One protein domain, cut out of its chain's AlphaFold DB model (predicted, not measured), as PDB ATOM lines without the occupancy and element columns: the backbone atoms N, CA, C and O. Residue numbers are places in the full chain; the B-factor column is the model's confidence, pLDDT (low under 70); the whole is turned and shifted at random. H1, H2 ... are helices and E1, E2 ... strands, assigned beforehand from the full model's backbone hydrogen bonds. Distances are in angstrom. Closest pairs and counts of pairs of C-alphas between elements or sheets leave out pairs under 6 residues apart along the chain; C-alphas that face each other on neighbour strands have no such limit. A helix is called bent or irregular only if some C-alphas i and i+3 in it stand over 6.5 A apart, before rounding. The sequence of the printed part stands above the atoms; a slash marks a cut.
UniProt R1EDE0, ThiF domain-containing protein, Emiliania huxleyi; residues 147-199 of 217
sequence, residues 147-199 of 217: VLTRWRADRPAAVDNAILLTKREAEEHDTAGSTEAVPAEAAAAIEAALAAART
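Overview. This is residues 147 to 199 of the 217 residues of the protein "ThiF domain-containing protein" of Emiliania huxleyi (UniProt R1EDE0). A small two-stranded hairpin, E1 and E2, forms one end of the model together with helix H1, which folds back beside E1. The longer helix H2 lies at the other end, set off from both strands and from H1, and the link of residues 177 to 183 bridges the space between the two helices. The printed part has 53 residues with two named strands and two named helices, in the order E1 E2 H1 H2; the sheet is antiparallel, in the order E1 - E2, and the class is mixed, helices and strands. The whole is compact, with a radius of gyration of the C-alphas of 11.0 A, yet its outline is elongated, spanning 33 by 21 by 18 A.

Along the chain. Start with the sheet: find C-alpha 147 at (-9.258, -49.631, -44.719), where strand E1, residues 147 to 150, begins; it covers 9.9 A. Strand E2, residues 162 to 166, is the longest strand and runs 13.2 A from C-alpha 162 at (-15.128, -48.136, -52.449). Directly after it comes helix H1, residues 167 to 176, 14.0 A long. Helix H2, residues 184 to 199, runs 22.5 A and ends at C-alpha 199, at (-22.381, -39.128, -67.074).

Arrangement. Look first at E1 and E2, a hairpin of antiparallel neighbours whose directions stand at 136 degrees. The C-alphas of Leu 148 and Leu 164 face each other at 4.7 A. Across the pair, N 147 and O 165 are 2.8 A apart and N 163 and O 149 are 2.9 A apart, within hydrogen-bond range. Moving outward, E1 and H1 have 5 pairs of C-alphas within 8 A, the closest being those of Val 147 and Lys 167 at 5.7 A. E2 and H1 are near each other, with 6 pairs of C-alphas within 10 A. Farther along, H2 is apart from E1, from E2 and from H1. In H1 and H2 every O i to N i+4 pair is within hydrogen-bond range, and neither helix is bent.

Size, cuts and confidence. The two C-alphas farthest apart are those of Arg 168 and Thr 199, at 33.9 A. The printed part runs from 147 to 199 with no cut. E1 and E2 are joined by a long link of 11 residues, E2 and H1 by a tight link, and H1 and H2 by a short link of 7 residues. The mean pLDDT of the printed part is 72.4; look for values under 70 at residues 147, 165, 177 to 182, 186, 193 and 196 to 199.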
ATOM      1  N   VAL A 147      -9.126 -48.579 -43.724       67.94
ATOM      2  CA  VAL A 147      -9.258 -49.631 -44.719       67.94
ATOM      3  C   VAL A 147     -10.261 -49.189 -45.773       67.94
ATOM      4  O   VAL A 147     -11.223 -48.473 -45.482       67.94
ATOM      5  N   LEU A 148     -10.002 -49.598 -47.011       78.50
ATOM      6  CA  LEU A 148     -10.995 -49.545 -48.072       78.50
ATOM      7  C   LEU A 148     -11.916 -50.750 -47.900       78.50
ATOM      8  O   LEU A 148     -11.445 -51.886 -47.905       78.50
ATOM      9  N   THR A 149     -13.210 -50.496 -47.750       79.44
ATOM     10  CA  THR A 149     -14.247 -51.524 -47.863       79.44
ATOM     11  C   THR A 149     -15.287 -51.091 -48.891       79.44
ATOM     12  O   THR A 149     -15.228 -49.991 -49.446       79.44
ATOM     13  N   ARG A 150     -16.220 -51.985 -49.194       86.06
ATOM     14  CA  ARG A 150     -17.330 -51.708 -50.094       86.06
ATOM     15  C   ARG A 150     -18.428 -51.007 -49.323       86.06
ATOM     16  O   ARG A 150     -18.795 -51.516 -48.279       86.06
ATOM     17  N   TRP A 151     -18.988 -49.916 -49.844       82.44
ATOM     18  CA  TRP A 151     -20.170 -49.316 -49.201       82.44
ATOM     19  C   TRP A 151     -21.448 -50.107 -49.495       82.44
ATOM     20  O   TRP A 151     -22.403 -50.067 -48.720       82.44
ATOM     21  N   ARG A 152     -21.447 -50.850 -50.612       80.88
ATOM     22  CA  ARG A 152     -22.427 -51.877 -50.959       80.88
ATOM     23  C   ARG A 152     -21.787 -53.254 -50.946       80.88
ATOM     24  O   ARG A 152     -21.047 -53.615 -51.868       80.88
ATOM     25  N   ALA A 153     -22.111 -54.038 -49.922       78.94
ATOM     26  CA  ALA A 153     -21.615 -55.402 -49.760       78.94
ATOM     27  C   ALA A 153     -22.058 -56.346 -50.898       78.94
ATOM     28  O   ALA A 153     -21.331 -57.286 -51.227       78.94
ATOM     29  N   ASP A 154     -23.206 -56.069 -51.528       82.06
ATOM     30  CA  ASP A 154     -23.778 -56.843 -52.639       82.06
ATOM     31  C   ASP A 154     -23.066 -56.623 -53.985       82.06
ATOM     32  O   ASP A 154     -23.310 -57.354 -54.944       82.06
ATOM     33  N   ARG A 155     -22.170 -55.634 -54.074       81.06
ATOM     34  CA  ARG A 155     -21.430 -55.297 -55.295       81.06
ATOM     35  C   ARG A 155     -19.930 -55.571 -55.145       81.06
ATOM     36  O   ARG A 155     -19.407 -55.562 -54.030       81.06
ATOM     37  N   PRO A 156     -19.201 -55.833 -56.243       83.62
ATOM     38  CA  PRO A 156     -17.750 -55.990 -56.185       83.62
ATOM     39  C   PRO A 156     -17.069 -54.692 -55.732       83.62
ATOM     40  O   PRO A 156     -17.639 -53.605 -55.840       83.62
ATOM     41  N   ALA A 157     -15.839 -54.800 -55.226       80.75
ATOM     42  CA  ALA A 157     -15.011 -53.626 -54.988       80.75
ATOM     43  C   ALA A 157     -14.688 -52.961 -56.334       80.75
ATOM     44  O   ALA A 157     -14.089 -53.579 -57.213       80.75
ATOM     45  N   ALA A 158     -15.121 -51.717 -56.484       78.88
ATOM     46  CA  ALA A 158     -14.946 -50.889 -57.669       78.88
ATOM     47  C   ALA A 158     -14.809 -49.426 -57.224       78.88
ATOM     48  O   ALA A 158     -15.112 -49.104 -56.075       78.88
ATOM     49  N   VAL A 159     -14.332 -48.541 -58.103       70.94
ATOM     50  CA  VAL A 159     -14.068 -47.125 -57.767       70.94
ATOM     51  C   VAL A 159     -15.334 -46.415 -57.266       70.94
ATOM     52  O   VAL A 159     -15.279 -45.622 -56.334       70.94
ATOM     53  N   ASP A 160     -16.483 -46.771 -57.832       74.06
ATOM     54  CA  ASP A 160     -17.821 -46.295 -57.475       74.06
ATOM     55  C   ASP A 160     -18.448 -47.031 -56.276       74.06
ATOM     56  O   ASP A 160     -19.555 -46.705 -55.842       74.06
ATOM     57  N   ASN A 161     -17.765 -48.043 -55.742       80.12
ATOM     58  CA  ASN A 161     -18.230 -48.843 -54.617       80.12
ATOM     59  C   ASN A 161     -17.233 -48.883 -53.449       80.12
ATOM     60  O   ASN A 161     -17.458 -49.602 -52.483       80.12
ATOM     61  N   ALA A 162     -16.140 -48.129 -53.496       80.88
ATOM     62  CA  ALA A 162     -15.128 -48.136 -52.449       80.88
ATOM     63  C   ALA A 162     -15.313 -46.956 -51.485       80.88
ATOM     64  O   ALA A 162     -15.378 -45.801 -51.901       80.88
ATOM     65  N   ILE A 163     -15.350 -47.236 -50.182       75.25
ATOM     66  CA  ILE A 163     -15.329 -46.227 -49.119       75.25
ATOM     67  C   ILE A 163     -14.154 -46.456 -48.183       75.25
ATOM     68  O   ILE A 163     -13.726 -47.583 -47.942       75.25
ATOM     69  N   LEU A 164     -13.645 -45.360 -47.632       74.44
ATOM     70  CA  LEU A 164     -12.534 -45.371 -46.696       74.44
ATOM     71  C   LEU A 164     -13.048 -45.137 -45.271       74.44
ATOM     72  O   LEU A 164     -13.565 -44.060 -44.956       74.44
ATOM     73  N   LEU A 165     -12.885 -46.138 -44.411       69.12
ATOM     74  CA  LEU A 165     -13.348 -46.149 -43.020       69.12
ATOM     75  C   LEU A 165     -12.205 -46.521 -42.077       69.12
ATOM     76  O   LEU A 165     -11.184 -47.044 -42.518       69.12
ATOM     77  N   THR A 166     -12.352 -46.277 -40.770       70.56
ATOM     78  CA  THR A 166     -11.438 -46.911 -39.800       70.56
ATOM     79  C   THR A 166     -11.662 -48.419 -39.800       70.56
ATOM     80  O   THR A 166     -12.754 -48.865 -40.117       70.56
ATOM     81  N   LYS A 167     -10.665 -49.223 -39.416       72.94
ATOM     82  CA  LYS A 167     -10.790 -50.687 -39.353       72.94
ATOM     83  C   LYS A 167     -12.014 -51.102 -38.536       72.94
ATOM     84  O   LYS A 167     -12.784 -51.928 -38.994       72.94
ATOM     85  N   ARG A 168     -12.228 -50.452 -37.386       75.00
ATOM     86  CA  ARG A 168     -13.409 -50.684 -36.545       75.00
ATOM     87  C   ARG A 168     -14.709 -50.318 -37.266       75.00
ATOM     88  O   ARG A 168     -15.654 -51.086 -37.236       75.00
ATOM     89  N   GLU A 169     -14.753 -49.164 -37.931       75.38
ATOM     90  CA  GLU A 169     -15.931 -48.732 -38.700       75.38
ATOM     91  C   GLU A 169     -16.206 -49.618 -39.913       75.38
ATOM     92  O   GLU A 169     -17.362 -49.821 -40.258       75.38
ATOM     93  N   ALA A 170     -15.166 -50.139 -40.560       77.19
ATOM     94  CA  ALA A 170     -15.295 -51.079 -41.659       77.19
ATOM     95  C   ALA A 170     -15.798 -52.437 -41.169       77.19
ATOM     96  O   ALA A 170     -16.703 -52.982 -41.774       77.19
ATOM     97  N   GLU A 171     -15.287 -52.945 -40.043       79.31
ATOM     98  CA  GLU A 171     -15.801 -54.166 -39.407       79.31
ATOM     99  C   GLU A 171     -17.273 -54.002 -38.989       79.31
ATOM    100  O   GLU A 171     -18.089 -54.885 -39.251       79.31
ATOM    101  N   GLU A 172     -17.637 -52.861 -38.389       80.19
ATOM    102  CA  GLU A 172     -19.026 -52.503 -38.062       80.19
ATOM    103  C   GLU A 172     -19.903 -52.436 -39.328       80.19
ATOM    104  O   GLU A 172     -21.008 -52.977 -39.343       80.19
ATOM    105  N   HIS A 173     -19.401 -51.819 -40.403       78.31
ATOM    106  CA  HIS A 173     -20.093 -51.695 -41.687       78.31
ATOM    107  C   HIS A 173     -20.296 -53.050 -42.381       78.31
ATOM    108  O   HIS A 173     -21.410 -53.376 -42.787       78.31
ATOM    109  N   ASP A 174     -19.243 -53.862 -42.462       78.12
ATOM    110  CA  ASP A 174     -19.266 -55.183 -43.089       78.12
ATOM    111  C   ASP A 174     -20.187 -56.141 -42.314       78.12
ATOM    112  O   ASP A 174     -20.915 -56.927 -42.921       78.12
ATOM    113  N   THR A 175     -20.209 -56.042 -40.977       78.88
ATOM    114  CA  THR A 175     -21.103 -56.838 -40.114       78.88
ATOM    115  C   THR A 175     -22.566 -56.422 -40.264       78.88
ATOM    116  O   THR A 175     -23.453 -57.271 -40.200       78.88
ATOM    117  N   ALA A 176     -22.836 -55.131 -40.483       72.00
ATOM    118  CA  ALA A 176     -24.191 -54.634 -40.719       72.00
ATOM    119  C   ALA A 176     -24.782 -55.130 -42.055       72.00
ATOM    120  O   ALA A 176     -26.001 -55.154 -42.206       72.00
ATOM    121  N   GLY A 177     -23.939 -55.558 -43.006       60.22
ATOM    122  CA  GLY A 177     -24.307 -56.408 -44.145       60.22
ATOM    123  C   GLY A 177     -25.255 -55.815 -45.199       60.22
ATOM    124  O   GLY A 177     -25.548 -56.493 -46.181       60.22
ATOM    125  N   SER A 178     -25.745 -54.581 -45.039       56.78
ATOM    126  CA  SER A 178     -26.824 -54.018 -45.860       56.78
ATOM    127  C   SER A 178     -26.753 -52.487 -45.932       56.78
ATOM    128  O   SER A 178     -26.412 -51.810 -44.959       56.78
ATOM    129  N   THR A 179     -27.135 -51.930 -47.084       53.22
ATOM    130  CA  THR A 179     -27.345 -50.491 -47.332       53.22
ATOM    131  C   THR A 179     -28.329 -49.833 -46.359       53.22
ATOM    132  O   THR A 179     -28.343 -48.609 -46.257       53.22
ATOM    133  N   GLU A 180     -29.101 -50.614 -45.600       52.56
ATOM    134  CA  GLU A 180     -30.011 -50.141 -44.547       52.56
ATOM    135  C   GLU A 180     -29.290 -49.482 -43.357       52.56
ATOM    136  O   GLU A 180     -29.906 -48.718 -42.615       52.56
ATOM    137  N   ALA A 181     -27.983 -49.721 -43.187       55.34
ATOM    138  CA  ALA A 181     -27.166 -49.060 -42.167       55.34
ATOM    139  C   ALA A 181     -26.674 -47.657 -42.580       55.34
ATOM    140  O   ALA A 181     -26.207 -46.888 -41.736       55.34
ATOM    141  N   VAL A 182     -26.767 -47.306 -43.869       62.03
ATOM    142  CA  VAL A 182     -26.431 -45.969 -44.369       62.03
ATOM    143  C   VAL A 182     -27.712 -45.129 -44.354       62.03
ATOM    144  O   VAL A 182     -28.696 -45.531 -44.974       62.03
ATOM    145  N   PRO A 183     -27.741 -43.959 -43.684       71.25
ATOM    146  CA  PRO A 183     -28.910 -43.084 -43.707       71.25
ATOM    147  C   PRO A 183     -29.368 -42.828 -45.146       71.25
ATOM    148  O   PRO A 183     -28.539 -42.505 -45.997       71.25
ATOM    149  N   ALA A 184     -30.672 -42.947 -45.415       70.81
ATOM    150  CA  ALA A 184     -31.223 -42.868 -46.771       70.81
ATOM    151  C   ALA A 184     -30.789 -41.597 -47.531       70.81
ATOM    152  O   ALA A 184     -30.521 -41.648 -48.727       70.81
ATOM    153  N   GLU A 185     -30.644 -40.476 -46.820       73.31
ATOM    154  CA  GLU A 185     -30.127 -39.216 -47.364       73.31
ATOM    155  C   GLU A 185     -28.665 -39.324 -47.832       73.31
ATOM    156  O   GLU A 185     -28.320 -38.864 -48.918       73.31
ATOM    157  N   ALA A 186     -27.801 -39.979 -47.049       64.31
ATOM    158  CA  ALA A 186     -26.401 -40.190 -47.410       64.31
ATOM    159  C   ALA A 186     -26.270 -41.169 -48.584       64.31
ATOM    160  O   ALA A 186     -25.477 -40.925 -49.489       64.31
ATOM    161  N   ALA A 187     -27.077 -42.233 -48.607       72.12
ATOM    162  CA  ALA A 187     -27.127 -43.157 -49.737       72.12
ATOM    163  C   ALA A 187     -27.581 -42.445 -51.023       72.12
ATOM    164  O   ALA A 187     -26.940 -42.593 -52.061       72.12
ATOM    165  N   ALA A 188     -28.623 -41.608 -50.946       75.38
ATOM    166  CA  ALA A 188     -29.094 -40.810 -52.076       75.38
ATOM    167  C   ALA A 188     -28.036 -39.807 -52.565       75.38
ATOM    168  O   ALA A 188     -27.854 -39.653 -53.770       75.38
ATOM    169  N   ALA A 189     -27.303 -39.162 -51.653       70.81
ATOM    170  CA  ALA A 189     -26.217 -38.249 -52.004       70.81
ATOM    171  C   ALA A 189     -25.040 -38.967 -52.685       70.81
ATOM    172  O   ALA A 189     -24.497 -38.454 -53.663       70.81
ATOM    173  N   ILE A 190     -24.663 -40.158 -52.201       71.81
ATOM    174  CA  ILE A 190     -23.625 -40.990 -52.824       71.81
ATOM    175  C   ILE A 190     -24.075 -41.415 -54.224       71.81
ATOM    176  O   ILE A 190     -23.343 -41.195 -55.183       71.81
ATOM    177  N   GLU A 191     -25.286 -41.955 -54.373       79.31
ATOM    178  CA  GLU A 191     -25.806 -42.384 -55.679       79.31
ATOM    179  C   GLU A 191     -25.946 -41.210 -56.659       79.31
ATOM    180  O   GLU A 191     -25.601 -41.354 -57.828       79.31
ATOM    181  N   ALA A 192     -26.363 -40.023 -56.204       73.88
ATOM    182  CA  ALA A 192     -26.412 -38.824 -57.042       73.88
ATOM    183  C   ALA A 192     -25.013 -38.381 -57.506       73.88
ATOM    184  O   ALA A 192     -24.825 -38.068 -58.683       73.88
ATOM    185  N   ALA A 193     -24.018 -38.401 -56.612       69.25
ATOM    186  CA  ALA A 193     -22.633 -38.085 -56.956       69.25
ATOM    187  C   ALA A 193     -22.040 -39.106 -57.942       69.25
ATOM    188  O   ALA A 193     -21.385 -38.727 -58.911       69.25
ATOM    189  N   LEU A 194     -22.316 -40.398 -57.739       70.69
ATOM    190  CA  LEU A 194     -21.901 -41.461 -58.654       70.69
ATOM    191  C   LEU A 194     -22.607 -41.355 -60.008       70.69
ATOM    192  O   LEU A 194     -21.977 -41.586 -61.037       70.69
ATOM    193  N   ALA A 195     -23.894 -41.013 -60.036       72.44
ATOM    194  CA  ALA A 195     -24.637 -40.807 -61.274       72.44
ATOM    195  C   ALA A 195     -24.043 -39.651 -62.088       72.44
ATOM    196  O   ALA A 195     -23.806 -39.827 -63.280       72.44
ATOM    197  N   ALA A 196     -23.724 -38.527 -61.434       65.81
ATOM    198  CA  ALA A 196     -23.059 -37.390 -62.064       65.81
ATOM    199  C   ALA A 196     -21.675 -37.769 -62.628       65.81
ATOM    200  O   ALA A 196     -21.378 -37.458 -63.780       65.81
ATOM    201  N   ALA A 197     -20.875 -38.521 -61.864       59.72
ATOM    202  CA  ALA A 197     -19.559 -38.990 -62.304       59.72
ATOM    203  C   ALA A 197     -19.632 -39.966 -63.497       59.72
ATOM    204  O   ALA A 197     -18.795 -39.917 -64.393       59.72
ATOM    205  N   ARG A 198     -20.658 -40.829 -63.564       61.91
ATOM    206  CA  ARG A 198     -20.870 -41.757 -64.696       61.91
ATOM    207  C   ARG A 198     -21.338 -41.062 -65.977       61.91
ATOM    208  O   ARG A 198     -21.150 -41.608 -67.061       61.91
ATOM    209  N   THR A 199     -21.977 -39.897 -65.884       50.88
ATOM    210  CA  THR A 199     -22.381 -39.128 -67.074       50.88
ATOM    211  C   THR A 199     -21.190 -38.556 -67.843       50.88
ATOM    212  O   THR A 199     -21.285 -38.427 -69.060       50.88
TER     213      THR A 199